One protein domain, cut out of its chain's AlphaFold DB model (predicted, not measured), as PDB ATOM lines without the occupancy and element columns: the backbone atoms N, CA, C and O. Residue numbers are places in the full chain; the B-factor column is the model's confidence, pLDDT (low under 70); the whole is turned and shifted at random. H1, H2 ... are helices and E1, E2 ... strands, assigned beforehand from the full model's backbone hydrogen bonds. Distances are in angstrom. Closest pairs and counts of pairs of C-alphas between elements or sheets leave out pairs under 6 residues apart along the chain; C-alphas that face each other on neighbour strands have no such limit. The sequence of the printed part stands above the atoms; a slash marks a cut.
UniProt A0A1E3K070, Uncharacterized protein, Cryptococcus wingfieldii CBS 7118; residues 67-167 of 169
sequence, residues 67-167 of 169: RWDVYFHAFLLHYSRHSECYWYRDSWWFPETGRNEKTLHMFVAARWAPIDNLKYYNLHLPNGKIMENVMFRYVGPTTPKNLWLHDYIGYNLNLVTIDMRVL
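What this domain is: This is residues 67 to 167 of the 169 residues of an uncharacterized protein of Cryptococcus wingfieldii CBS 7118 (UniProt A0A1E3K070). Two sheets stand partly face to face as a loose sandwich, their strands crossed at 50 degrees: a twisted, curled sheet of five strands and a smaller one of three. The short helix H1 grazes the smaller sheet and H2 grazes the larger one. The 101 printed residues hold, in chain order, E1 E2 E3 H1 E4 E5 E6 H2 E7 E8; the sheets run E3 E7 E6 E5 E4 and E2 E1 E8, both antiparallel throughout, and the class is mostly strand. The whole is compact, with a radius of gyration of the C-alphas of 13.4 A and spans of 40 by 39 by 22 A.

How they stand to each other: In the larger sheet, strongly twisted, E6, residues 130 to 138, is the antiparallel neighbour of E5, residues 118 to 124, at 149 degrees; N 121 and O 135 are 2.8 A apart. E4, residues 107 to 109, is an edge strand beside E5, with N 122 and O 108 at 2.8 A. E4, E5 and E6 form a meander, each strand the antiparallel neighbour of the one before. E7, residues 152 to 155, pairs with E6 through N 154 and O 136, 2.9 A. The other edge strand, E3, residues 92 to 95, pairs with E7 through N 94 and O 153, 2.8 A. H2, residues 147 to 151, only grazes this sheet; its closest C-alphas to E6 are those of His 150 and Tyr 138, 5.8 A. In the other sheet, the inner strand E1, residues 67 to 72, pairs with E2, residues 75 to 81, through N 70 and O 78, 2.9 A. E1 also pairs with E8, residues 161 to 166, through N 69 and O 163, 2.9 A. E1 and E2 are a hairpin. H1, residues 101 to 104, only grazes this sheet; the closest C-alphas of H1 and E2 are Thr 103 and Leu 77, 6.0 A. H2 has 0 of 1 O i to N i+4 pairs within hydrogen-bond range but 2 of 2 O i to N i+3 pairs, and H1 is too short for an i+4 pair.

Where its parts are: E1 begins at C-alpha 67 (168.900, 157.886, 127.289) and is 16.7 A long; E2 is 18.4 A. E5 is 19.4 A and E6 21.8 A, ending at C-alpha 138 (163.989, 138.957, 114.208). E8, 16.5 A, ends at C-alpha 166 (172.756, 160.488, 131.451).

The domain as a whole: The C-alphas of Asn 127 and Pro 144, the two farthest apart, are 42.0 A apart. The printed part has no cut and no long link. Its mean pLDDT is 96.2, and no printed residue is under 70.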
ATOM      1  N   ARG A  67     169.670 157.783 128.519       96.25
ATOM      2  CA  ARG A  67     168.900 157.886 127.289       96.25
ATOM      3  C   ARG A  67     169.822 157.662 126.105       96.25
ATOM      4  O   ARG A  67     170.817 158.368 125.947       96.25
ATOM      5  N   TRP A  68     169.444 156.725 125.250       97.81
ATOM      6  CA  TRP A  68     170.113 156.425 123.996       97.81
ATOM      7  C   TRP A  68     169.219 156.838 122.832       97.81
ATOM      8  O   TRP A  68     168.116 156.316 122.652       97.81
ATOM      9  N   ASP A  69     169.705 157.773 122.025       98.25
ATOM     10  CA  ASP A  69     169.043 158.210 120.804       98.25
ATOM     11  C   ASP A  69     169.844 157.730 119.585       98.25
ATOM     12  O   ASP A  69     171.040 157.997 119.450       98.25
ATOM     13  N   VAL A  70     169.187 157.005 118.681       98.38
ATOM     14  CA  VAL A  70     169.819 156.433 117.485       98.38
ATOM     15  C   VAL A  70     169.560 157.334 116.290       98.38
ATOM     16  O   VAL A  70     168.410 157.582 115.925       98.38
ATOM     17  N   TYR A  71     170.627 157.760 115.626       98.31
ATOM     18  CA  TYR A  71     170.584 158.648 114.475       98.31
ATOM     19  C   TYR A  71     171.145 157.992 113.220       98.31
ATOM     20  O   TYR A  71     172.158 157.298 113.253       98.31
ATOM     21  N   PHE A  72     170.549 158.310 112.074       97.69
ATOM     22  CA  PHE A  72     171.240 158.247 110.792       97.69
ATOM     23  C   PHE A  72     171.465 159.675 110.295       97.69
ATOM     24  O   PHE A  72     170.525 160.346 109.865       97.69
ATOM     25  N   HIS A  73     172.713 160.150 110.355       94.00
ATOM     26  CA  HIS A  73     173.047 161.556 110.089       94.00
ATOM     27  C   HIS A  73     172.165 162.495 110.941       94.00
ATOM     28  O   HIS A  73     172.251 162.460 112.160       94.00
ATOM     29  N   ALA A  74     171.301 163.304 110.320       94.19
ATOM     30  CA  ALA A  74     170.411 164.244 111.007       94.19
ATOM     31  C   ALA A  74     169.033 163.655 111.377       94.19
ATOM     32  O   ALA A  74     168.205 164.347 111.967       94.19
ATOM     33  N   PHE A  75     168.750 162.401 111.013       97.44
ATOM     34  CA  PHE A  75     167.456 161.766 111.259       97.44
ATOM     35  C   PHE A  75     167.494 160.972 112.562       97.44
ATOM     36  O   PHE A  75     168.199 159.968 112.643       97.44
ATOM     37  N   LEU A  76     166.711 161.397 113.555       98.06
ATOM     38  CA  LEU A  76     166.461 160.616 114.769       98.06
ATOM     39  C   LEU A  76     165.568 159.421 114.428       98.06
ATOM     40  O   LEU A  76     164.408 159.616 114.075       98.06
ATOM     41  N   LEU A  77     166.094 158.207 114.559       98.31
ATOM     42  CA  LEU A  77     165.416 156.959 114.210       98.31
ATOM     43  C   LEU A  77     164.748 156.289 115.416       98.31
ATOM     44  O   LEU A  77     163.710 155.645 115.262       98.31
ATOM     45  N   HIS A  78     165.351 156.418 116.598       98.38
ATOM     46  CA  HIS A  78     164.954 155.689 117.802       98.38
ATOM     47  C   HIS A  78     165.320 156.473 119.061       98.38
ATOM     48  O   HIS A  78     166.353 157.135 119.073       98.38
ATOM     49  N   TYR A  79     164.521 156.348 120.114       97.12
ATOM     50  CA  TYR A  79     164.834 156.780 121.476       97.12
ATOM     51  C   TYR A  79     164.530 155.636 122.451       97.12
ATOM     52  O   TYR A  79     163.466 155.030 122.377       97.12
ATOM     53  N   SER A  80     165.449 155.305 123.350       97.25
ATOM     54  CA  SER A  80     165.226 154.274 124.372       97.25
ATOM     55  C   SER A  80     166.083 154.546 125.603       97.25
ATOM     56  O   SER A  80     167.013 155.355 125.553       97.25
ATOM     57  N   ARG A  81     165.755 153.901 126.721       96.69
ATOM     58  CA  ARG A  81     166.651 153.827 127.869       96.69
ATOM     59  C   ARG A  81     167.661 152.704 127.668       96.69
ATOM     60  O   ARG A  81     167.324 151.644 127.142       96.69
ATOM     61  N   HIS A  82     168.891 152.908 128.117       96.12
ATOM     62  CA  HIS A  82     169.915 151.870 128.069       96.12
ATOM     63  C   HIS A  82     169.494 150.635 128.869       96.12
ATOM     64  O   HIS A  82     169.682 149.516 128.398       96.12
ATOM     65  N   SER A  83     168.845 150.832 130.021       95.50
ATOM     66  CA  SER A  83     168.301 149.750 130.853       95.50
ATOM     67  C   SER A  83     167.280 148.843 130.149       95.50
ATOM     68  O   SER A  83     167.083 147.701 130.565       95.50
ATOM     69  N   GLU A  84     166.650 149.319 129.074       96.00
ATOM     70  CA  GLU A  84     165.693 148.556 128.268       96.00
ATOM     71  C   GLU A  84     166.366 147.824 127.101       96.00
ATOM     72  O   GLU A  84     165.751 146.958 126.486       96.00
ATOM     73  N   CYS A  85     167.614 148.159 126.767       97.00
ATOM     74  CA  CYS A  85     168.321 147.616 125.614       97.00
ATOM     75  C   CYS A  85     169.080 146.324 125.958       97.00
ATOM     76  O   CYS A  85     169.608 146.150 127.055       97.00
ATOM     77  N   TYR A  86     169.218 145.426 124.978       97.00
ATOM     78  CA  TYR A  86     169.959 144.171 125.151       97.00
ATOM     79  C   TYR A  86     171.128 144.053 124.178       97.00
ATOM     80  O   TYR A  86     170.969 144.202 122.966       97.00
ATOM     81  N   TRP A  87     172.306 143.687 124.691       96.62
ATOM     82  CA  TRP A  87     173.420 143.245 123.853       96.62
ATOM     83  C   TRP A  87     173.261 141.763 123.509       96.62
ATOM     84  O   TRP A  87     173.352 140.891 124.377       96.62
ATOM     85  N   TYR A  88     173.035 141.451 122.233       95.06
ATOM     86  CA  TYR A  88     172.847 140.075 121.781       95.06
ATOM     87  C   TYR A  88     173.333 139.874 120.348       95.06
ATOM     88  O   TYR A  88     172.923 140.582 119.430       95.06
ATOM     89  N   ARG A  89     174.169 138.842 120.155       92.00
ATOM     90  CA  ARG A  89     174.799 138.494 118.864       92.00
ATOM     91  C   ARG A  89     175.506 139.690 118.220       92.00
ATOM     92  O   ARG A  89     175.217 140.049 117.083       92.00
ATOM     93  N   ASP A  90     176.425 140.280 118.978       93.75
ATOM     94  CA  ASP A  90     177.311 141.363 118.533       93.75
ATOM     95  C   ASP A  90     176.581 142.629 118.057       93.75
ATOM     96  O   ASP A  90     177.091 143.395 117.238       93.75
ATOM     97  N   SER A  91     175.369 142.856 118.565       96.19
ATOM     98  CA  SER A  91     174.599 144.057 118.276       96.19
ATOM     99  C   SER A  91     173.701 144.454 119.443       96.19
ATOM    100  O   SER A  91     173.355 143.630 120.297       96.19
ATOM    101  N   TRP A  92     173.318 145.729 119.444       97.69
ATOM    102  CA  TRP A  92     172.334 146.290 120.359       97.69
ATOM    103  C   TRP A  92     170.924 146.092 119.813       97.69
ATOM    104  O   TRP A  92     170.640 146.400 118.652       97.69
ATOM    105  N   TRP A  93     170.053 145.587 120.680       98.12
ATOM    106  CA  TRP A  93     168.631 145.416 120.440       98.12
ATOM    107  C   TRP A  93     167.865 146.457 121.241       98.12
ATOM    108  O   TRP A  93     167.975 146.505 122.466       98.12
ATOM    109  N   PHE A  94     167.083 147.258 120.529       98.25
ATOM    110  CA  PHE A  94     166.287 148.364 121.039       98.25
ATOM    111  C   PHE A  94     164.802 147.982 121.017       98.25
ATOM    112  O   PHE A  94     164.369 147.344 120.048       98.25
ATOM    113  N   PRO A  95     164.020 148.348 122.040       98.00
ATOM    114  CA  PRO A  95     162.596 148.038 122.097       98.00
ATOM    115  C   PRO A  95     161.840 148.714 120.947       98.00
ATOM    116  O   PRO A  95     161.977 149.906 120.705       98.00
ATOM    117  N   GLU A  96     160.996 147.974 120.234       96.69
ATOM    118  CA  GLU A  96     160.270 148.459 119.045       96.69
ATOM    119  C   GLU A  96     159.418 149.715 119.321       96.69
ATOM    120  O   GLU A  96     159.208 150.539 118.427       96.69
ATOM    121  N   THR A  97     158.956 149.889 120.561       96.50
ATOM    122  CA  THR A  97     158.163 151.042 121.017       96.50
ATOM    123  C   THR A  97     158.919 152.369 120.961       96.50
ATOM    124  O   THR A  97     158.284 153.415 120.855       96.50
ATOM    125  N   GLY A  98     160.254 152.347 120.990       97.00
ATOM    126  CA  GLY A  98     161.097 153.542 120.939       97.00
ATOM    127  C   GLY A  98     161.336 154.095 119.530       97.00
ATOM    128  O   GLY A  98     162.040 155.095 119.361       97.00
ATOM    129  N   ARG A  99     160.780 153.475 118.478       97.50
ATOM    130  CA  ARG A  99     160.961 153.971 117.106       97.50
ATOM    131  C   ARG A  99     160.298 155.333 116.908       97.50
ATOM    132  O   ARG A  99     159.148 155.561 117.271       97.50
ATOM    133  N   ASN A 100     161.011 156.242 116.245       97.75
ATOM    134  CA  ASN A 100     160.501 157.581 115.980       97.75
ATOM    135  C   ASN A 100     159.484 157.580 114.829       97.75
ATOM    136  O   ASN A 100     159.855 157.420 113.659       97.75
ATOM    137  N   GLU A 101     158.224 157.868 115.160       96.88
ATOM    138  CA  GLU A 101     157.083 157.951 114.239       96.88
ATOM    139  C   GLU A 101     157.355 158.801 112.994       96.88
ATOM    140  O   GLU A 101     156.981 158.425 111.880       96.88
ATOM    141  N   LYS A 102     158.094 159.906 113.149       96.75
ATOM    142  CA  LYS A 102     158.421 160.819 112.044       96.75
ATOM    143  C   LYS A 102     159.308 160.180 110.979       96.75
ATOM    144  O   LYS A 102     159.307 160.645 109.848       96.75
ATOM    145  N   THR A 103     160.053 159.134 111.322       97.25
ATOM    146  CA  THR A 103     160.977 158.438 110.407       97.25
ATOM    147  C   THR A 103     160.545 157.013 110.076       97.25
ATOM    148  O   THR A 103     161.155 156.378 109.221       97.25
ATOM    149  N   LEU A 104     159.466 156.506 110.686       95.69
ATOM    150  CA  LEU A 104     158.978 155.138 110.466       95.69
ATOM    151  C   LEU A 104     158.741 154.827 108.988       95.69
ATOM    152  O   LEU A 104     159.154 153.779 108.496       95.69
ATOM    153  N   HIS A 105     158.110 155.764 108.280       96.00
ATOM    154  CA  HIS A 105     157.767 155.631 106.864       96.00
ATOM    155  C   HIS A 105     158.995 155.569 105.939       96.00
ATOM    156  O   HIS A 105     158.866 155.187 104.779       96.00
ATOM    157  N   MET A 106     160.183 155.929 106.434       97.81
ATOM    158  CA  MET A 106     161.431 155.850 105.677       97.81
ATOM    159  C   MET A 106     161.970 154.415 105.619       97.81
ATOM    160  O   MET A 106     162.812 154.120 104.773       97.81
ATOM    161  N   PHE A 107     161.517 153.513 106.495       98.00
ATOM    162  CA  PHE A 107     161.984 152.130 106.515       98.00
ATOM    163  C   PHE A 107     161.144 151.230 105.614       98.00
ATOM    164  O   PHE A 107     159.955 151.016 105.845       98.00
ATOM    165  N   VAL A 108     161.797 150.618 104.631       97.88
ATOM    166  CA  VAL A 108     161.177 149.664 103.705       97.88
ATOM    167  C   VAL A 108     161.886 148.324 103.824       97.88
ATOM    168  O   VAL A 108     163.113 148.259 103.838       97.88
ATOM    169  N   ALA A 109     161.124 147.235 103.919       97.31
ATOM    170  CA  ALA A 109     161.697 145.896 104.002       97.31
ATOM    171  C   ALA A 109     162.582 145.617 102.776       97.31
ATOM    172  O   ALA A 109     162.146 145.772 101.634       97.31
ATOM    173  N   ALA A 110     163.817 145.171 103.008       96.31
ATOM    174  CA  ALA A 110     164.723 144.807 101.929       96.31
ATOM    175  C   ALA A 110     164.120 143.661 101.100       96.31
ATOM    176  O   ALA A 110     163.448 142.774 101.634       96.31
ATOM    177  N   ARG A 111     164.381 143.639  99.790       95.38
ATOM    178  CA  ARG A 111     163.820 142.622  98.879       95.38
ATOM    179  C   ARG A 111     164.287 141.195  99.177       95.38
ATOM    180  O   ARG A 111     163.607 140.234  98.838       95.38
ATOM    181  N   TRP A 112     165.452 141.059  99.799       92.44
ATOM    182  CA  TRP A 112     166.105 139.777 100.034       92.44
ATOM    183  C   TRP A 112     165.399 138.962 101.121       92.44
ATOM    184  O   TRP A 112     164.754 139.514 102.023       92.44
ATOM    185  N   ALA A 113     165.516 137.638 101.031       94.50
ATOM    186  CA  ALA A 113     165.004 136.733 102.054       94.50
ATOM    187  C   ALA A 113     165.710 136.974 103.403       94.50
ATOM    188  O   ALA A 113     166.845 137.459 103.416       94.50
ATOM    189  N   PRO A 114     165.061 136.655 104.537       95.88
ATOM    190  CA  PRO A 114     165.719 136.703 105.835       95.88
ATOM    191  C   PRO A 114     166.995 135.855 105.861       95.88
ATOM    192  O   PRO A 114     167.010 134.740 105.341       95.88
ATOM    193  N   ILE A 115     168.041 136.372 106.499       94.50
ATOM    194  CA  ILE A 115     169.318 135.677 106.693       94.50
ATOM    195  C   ILE A 115     169.460 135.428 108.189       94.50
ATOM    196  O   ILE A 115     169.290 136.356 108.977       94.50
ATOM    197  N   ASP A 116     169.704 134.181 108.590       92.38
ATOM    198  CA  ASP A 116     169.841 133.786 110.000       92.38
ATOM    199  C   ASP A 116     168.689 134.261 110.900       92.38
ATOM    200  O   ASP A 116     168.889 134.673 112.043       92.38
ATOM    201  N   ASN A 117     167.460 134.157 110.379       95.31
ATOM    202  CA  ASN A 117     166.225 134.620 111.017       95.31
ATOM    203  C   ASN A 117     166.102 136.144 111.180       95.31
ATOM    204  O   ASN A 117     165.242 136.598 111.932       95.31
ATOM    205  N   LEU A 118     166.915 136.943 110.486       96.75
ATOM    206  CA  LEU A 118     166.832 138.401 110.499       96.75
ATOM    207  C   LEU A 118     166.271 138.929 109.180       96.75
ATOM    208  O   LEU A 118     166.774 138.604 108.102       96.75
ATOM    209  N   LYS A 119     165.241 139.775 109.264       97.81
ATOM    210  CA  LYS A 119     164.742 140.555 108.128       97.81
ATOM    211  C   LYS A 119     165.321 141.962 108.194       97.81
ATOM    212  O   LYS A 119     165.113 142.668 109.176       97.81
ATOM    213  N   TYR A 120     166.000 142.362 107.124       97.94
ATOM    214  CA  TYR A 120     166.617 143.677 106.992       97.94
ATOM    215  C   TYR A 120     165.675 144.691 106.339       97.94
ATOM    216  O   TYR A 120     164.791 144.331 105.555       97.94
ATOM    217  N   TYR A 121     165.893 145.960 106.666       98.44
ATOM    218  CA  TYR A 121     165.146 147.115 106.194       98.44
ATOM    219  C   TYR A 121     166.113 148.185 105.690       98.44
ATOM    220  O   TYR A 121     167.126 148.497 106.324       98.44
ATOM    221  N   ASN A 122     165.768 148.750 104.542       98.31
ATOM    222  CA  ASN A 122     166.454 149.869 103.925       98.31
ATOM    223  C   ASN A 122     165.869 151.181 104.446       98.31
ATOM    224  O   ASN A 122     164.672 151.252 104.725       98.31
ATOM    225  N   LEU A 123     166.696 152.221 104.518       98.25
ATOM    226  CA  LEU A 123     166.270 153.581 104.829       98.25
ATOM    227  C   LEU A 123     166.186 154.395 103.533       98.25
ATOM    228  O   LEU A 123     167.193 154.612 102.857       98.25
ATOM    229  N   HIS A 124     164.982 154.834 103.188       98.06
ATOM    230  CA  HIS A 124     164.683 155.672 102.035       98.06
ATOM    231  C   HIS A 124     164.701 157.135 102.469       98.06
ATOM    232  O   HIS A 124     163.844 157.587 103.227       98.06
ATOM    233  N   LEU A 125     165.705 157.876 102.010       97.12
ATOM    234  CA  LEU A 125     165.883 159.275 102.371       97.12
ATOM    235  C   LEU A 125     165.000 160.184 101.498       97.12
ATOM    236  O   LEU A 125     164.760 159.863 100.331       97.12
ATOM    237  N   PRO A 126     164.579 161.363 102.000       95.19
ATOM    238  CA  PRO A 126     163.748 162.301 101.235       95.19
ATOM    239  C   PRO A 126     164.385 162.785  99.926       95.19
ATOM    240  O   PRO A 126     163.687 163.176  98.999       95.19
ATOM    241  N   ASN A 127     165.715 162.736  99.827       94.75
ATOM    242  CA  ASN A 127     166.463 163.074  98.616       94.75
ATOM    243  C   ASN A 127     166.501 161.936  97.571       94.75
ATOM    244  O   ASN A 127     167.249 162.027  96.602       94.75
ATOM    245  N   GLY A 128     165.754 160.848  97.784       95.25
ATOM    246  CA  GLY A 128     165.689 159.688  96.895       95.25
ATOM    247  C   GLY A 128     166.826 158.676  97.072       95.25
ATOM    248  O   GLY A 128     166.793 157.612  96.453       95.25
ATOM    249  N   LYS A 129     167.823 158.955  97.922       96.88
ATOM    250  CA  LYS A 129     168.899 158.000  98.210       96.88
ATOM    251  C   LYS A 129     168.378 156.866  99.092       96.88
ATOM    252  O   LYS A 129     167.682 157.099 100.078       96.88
ATOM    253  N   ILE A 130     168.778 155.642  98.768       97.50
ATOM    254  CA  ILE A 130     168.451 154.447  99.547       97.50
ATOM    255  C   ILE A 130     169.715 153.963 100.248       97.50
ATOM    256  O   ILE A 130     170.751 153.765  99.616       97.50
ATOM    257  N   MET A 131     169.616 153.771 101.559       97.69
ATOM    258  CA  MET A 131     170.651 153.139 102.369       97.69
ATOM    259  C   MET A 131     170.208 151.720 102.692       97.69
ATOM    260  O   MET A 131     169.161 151.511 103.306       97.69
ATOM    261  N   GLU A 132     170.983 150.736 102.254       96.75
ATOM    262  CA  GLU A 132     170.610 149.336 102.423       96.75
ATOM    263  C   GLU A 132     170.914 148.820 103.834       96.75
ATOM    264  O   GLU A 132     171.928 149.181 104.430       96.75
ATOM    265  N   ASN A 133     170.054 147.929 104.341       96.75
ATOM    266  CA  ASN A 133     170.284 147.149 105.564       96.75
ATOM    267  C   ASN A 133     170.644 147.992 106.809       96.75
ATOM    268  O   ASN A 133     171.524 147.621 107.587       96.75
ATOM    269  N   VAL A 134     169.971 149.132 106.997       97.88
ATOM    270  CA  VAL A 134     170.197 150.036 108.143       97.88
ATOM    271  C   VAL A 134     169.619 149.458 109.433       97.88
ATOM    272  O   VAL A 134     170.229 149.587 110.491       97.88
ATOM    273  N   MET A 135     168.458 148.813 109.345       98.06
ATOM    274  CA  MET A 135     167.736 148.233 110.478       98.06
ATOM    275  C   MET A 135     167.445 146.760 110.196       98.06
ATOM    276  O   MET A 135     167.272 146.361 109.042       98.06
ATOM    277  N   PHE A 136     167.357 145.944 111.236       97.94
ATOM    278  CA  PHE A 136     166.935 144.557 111.132       97.94
ATOM    279  C   PHE A 136     166.016 144.171 112.287       97.94
ATOM    280  O   PHE A 136     166.050 144.762 113.361       97.94
ATOM    281  N   ARG A 137     165.193 143.151 112.055       97.12
ATOM    282  CA  ARG A 137     164.312 142.563 113.068       97.12
ATOM    283  C   ARG A 137     164.396 141.047 113.033       97.12
ATOM    284  O   ARG A 137     164.630 140.463 111.969       97.12
ATOM    285  N   TYR A 138     164.130 140.407 114.162       97.31
ATOM    286  CA  TYR A 138     163.989 138.957 114.208       97.31
ATOM    287  C   TYR A 138     162.653 138.511 113.593       97.31
ATOM    288  O   TYR A 138     161.589 139.056 113.887       97.31
ATOM    289  N   VAL A 139     162.714 137.510 112.717       96.31
ATOM    290  CA  VAL A 139     161.569 136.865 112.047       96.31
ATOM    291  C   VAL A 139     161.650 135.336 112.125       96.31
ATOM    292  O   VAL A 139     161.044 134.631 111.322       96.31
ATOM    293  N   GLY A 140     162.456 134.813 113.050       93.94
ATOM    294  CA  GLY A 140     162.638 133.374 113.219       93.94
ATOM    295  C   GLY A 140     161.521 132.699 114.007       93.94
ATOM    296  O   GLY A 140     160.542 133.337 114.391       93.94
ATOM    297  N   PRO A 141     161.691 131.400 114.303       92.81
ATOM    298  CA  PRO A 141     160.731 130.644 115.089       92.81
ATOM    299  C   PRO A 141     160.547 131.223 116.491       92.81
ATOM    300  O   PRO A 141     161.517 131.590 117.169       92.81
ATOM    301  N   THR A 142     159.299 131.210 116.943       90.56
ATOM    302  CA  THR A 142     158.899 131.599 118.292       90.56
ATOM    303  C   THR A 142     159.255 130.479 119.265       90.56
ATOM    304  O   THR A 142     158.513 129.518 119.457       90.56
ATOM    305  N   THR A 143     160.443 130.576 119.853       92.06
ATOM    306  CA  THR A 143     160.898 129.686 120.933       92.06
ATOM    307  C   THR A 143     160.978 130.489 122.228       92.06
ATOM    308  O   THR A 143     161.286 131.678 122.152       92.06
ATOM    309  N   PRO A 144     160.787 129.883 123.417       91.56
ATOM    310  CA  PRO A 144     160.856 130.618 124.686       91.56
ATOM    311  C   PRO A 144     162.141 131.442 124.850       91.56
ATOM    312  O   PRO A 144     162.118 132.542 125.385       91.56
ATOM    313  N   LYS A 145     163.261 130.942 124.312       89.88
ATOM    314  CA  LYS A 145     164.565 131.617 124.345       89.88
ATOM    315  C   LYS A 145     164.630 132.895 123.495       89.88
ATOM    316  O   LYS A 145     165.357 133.815 123.851       89.88
ATOM    317  N   ASN A 146     163.917 132.930 122.370       91.44
ATOM    318  CA  ASN A 146     163.996 134.007 121.377       91.44
ATOM    319  C   ASN A 146     162.713 134.844 121.301       91.44
ATOM    320  O   ASN A 146     162.641 135.740 120.471       91.44
ATOM    321  N   LEU A 147     161.698 134.543 122.118       92.50
ATOM    322  CA  LEU A 147     160.389 135.193 122.059       92.50
ATOM    323  C   LEU A 147     160.509 136.715 122.199       92.50
ATOM    324  O   LEU A 147     159.926 137.443 121.406       92.50
ATOM    325  N   TRP A 148     161.338 137.167 123.141       93.88
ATOM    326  CA  TRP A 148     161.584 138.584 123.396       93.88
ATOM    327  C   TRP A 148     162.141 139.332 122.175       93.88
ATOM    328  O   TRP A 148     161.846 140.504 122.011       93.88
ATOM    329  N   LEU A 149     162.876 138.678 121.265       96.12
ATOM    330  CA  LEU A 149     163.454 139.339 120.081       96.12
ATOM    331  C   LEU A 149     162.397 139.880 119.108       96.12
ATOM    332  O   LEU A 149     162.729 140.685 118.242       96.12
ATOM    333  N   HIS A 150     161.148 139.412 119.191       95.50
ATOM    334  CA  HIS A 150     160.070 139.903 118.333       95.50
ATOM    335  C   HIS A 150     159.629 141.332 118.682       95.50
ATOM    336  O   HIS A 150     159.126 142.022 117.794       95.50
ATOM    337  N   ASP A 151     159.874 141.768 119.920       96.88
ATOM    338  CA  ASP A 151     159.522 143.097 120.433       96.88
ATOM    339  C   ASP A 151     160.685 144.094 120.319       96.88
ATOM    340  O   ASP A 151     160.603 145.219 120.808       96.88
ATOM    341  N   TYR A 152     161.784 143.675 119.685       98.00
ATOM    342  CA  TYR A 152     163.012 144.446 119.565       98.00
ATOM    343  C   TYR A 152     163.492 144.505 118.116       98.00
ATOM    344  O   TYR A 152     163.246 143.619 117.290       98.00
ATOM    345  N   ILE A 153     164.257 145.547 117.824       98.12
ATOM    346  CA  ILE A 153     164.952 145.742 116.557       98.12
ATOM    347  C   ILE A 153     166.418 146.062 116.794       98.12
ATOM    348  O   ILE A 153     166.801 146.539 117.856       98.12
ATOM    349  N   GLY A 154     167.245 145.830 115.786       98.00
ATOM    350  CA  GLY A 154     168.636 146.254 115.801       98.00
ATOM    351  C   GLY A 154     168.957 147.181 114.640       98.00
ATOM    352  O   GLY A 154     168.243 147.241 113.633       98.00
ATOM    353  N   TYR A 155     170.071 147.890 114.783       98.19
ATOM    354  CA  TYR A 155     170.625 148.760 113.755       98.19
ATOM    355  C   TYR A 155     172.010 148.285 113.342       98.19
ATOM    356  O   TYR A 155     172.775 147.735 114.135       98.19
ATOM    357  N   ASN A 156     172.363 148.531 112.085       97.06
ATOM    358  CA  ASN A 156     173.736 148.380 111.643       97.06
ATOM    359  C   ASN A 156     174.589 149.491 112.269       97.06
ATOM    360  O   ASN A 156     174.564 150.636 111.813       97.06
ATOM    361  N   LEU A 157     175.357 149.134 113.298       96.06
ATOM    362  CA  LEU A 157     176.164 150.063 114.095       96.06
ATOM    363  C   LEU A 157     177.276 150.769 113.295       96.06
ATOM    364  O   LEU A 157     177.822 151.756 113.767       96.06
ATOM    365  N   ASN A 158     177.586 150.315 112.075       96.12
ATOM    366  CA  ASN A 158     178.506 151.022 111.173       96.12
ATOM    367  C   ASN A 158     177.842 152.185 110.414       96.12
ATOM    368  O   ASN A 158     178.536 152.964 109.765       96.12
ATOM    369  N   LEU A 159     176.507 152.264 110.416       97.06
ATOM    370  CA  LEU A 159     175.735 153.251 109.652       97.06
ATOM    371  C   LEU A 159     175.040 154.286 110.537       97.06
ATOM    372  O   LEU A 159     174.746 155.383 110.061       97.06
ATOM    373  N   VAL A 160     174.742 153.927 111.784       97.94
ATOM    374  CA  VAL A 160     174.057 154.797 112.742       97.94
ATOM    375  C   VAL A 160     175.028 155.352 113.777       97.94
ATOM    376  O   VAL A 160     176.086 154.785 114.032       97.94
ATOM    377  N   THR A 161     174.639 156.456 114.396       97.94
ATOM    378  CA  THR A 161     175.306 157.025 115.567       97.94
ATOM    379  C   THR A 161     174.367 156.900 116.758       97.94
ATOM    380  O   THR A 161     173.167 157.117 116.607       97.94
ATOM    381  N   ILE A 162     174.902 156.534 117.920       97.75
ATOM    382  CA  ILE A 162     174.150 156.489 119.175       97.75
ATOM    383  C   ILE A 162     174.636 157.663 120.017       97.75
ATOM    384  O   ILE A 162     175.821 157.730 120.344       97.75
ATOM    385  N   ASP A 163     173.734 158.592 120.311       97.06
ATOM    386  CA  ASP A 163     173.968 159.669 121.270       97.06
ATOM    387  C   ASP A 163     173.475 159.215 122.645       97.06
ATOM    388  O   ASP A 163     172.329 158.780 122.783       97.06
ATOM    389  N   MET A 164     174.357 159.268 123.641       96.06
ATOM    390  CA  MET A 164     174.116 158.740 124.984       96.06
ATOM    391  C   MET A 164     174.139 159.896 125.975       96.06
ATOM    392  O   MET A 164     175.114 160.646 126.045       96.06
ATOM    393  N   ARG A 165     173.054 160.050 126.729       94.38
ATOM    394  CA  ARG A 165     172.881 161.136 127.695       94.38
ATOM    395  C   ARG A 165     172.422 160.561 129.022       94.38
ATOM    396  O   ARG A 165     171.412 159.865 129.061       94.38
ATOM    397  N   VAL A 166     173.151 160.865 130.090       92.94
ATOM    398  CA  VAL A 166     172.756 160.488 131.451       92.94
ATOM    399  C   VAL A 166     171.401 161.124 131.758       92.94
ATOM    400  O   VAL A 166     171.174 162.291 131.432       92.94
ATOM    401  N   LEU A 167     170.484 160.336 132.313       88.19
ATOM    402  CA  LEU A 167     169.215 160.835 132.816       88.19
ATOM    403  C   LEU A 167     169.419 161.302 134.253       88.19
ATOM    404  O   LEU A 167     169.849 160.525 135.104       88.19
TER     405      LEU A 167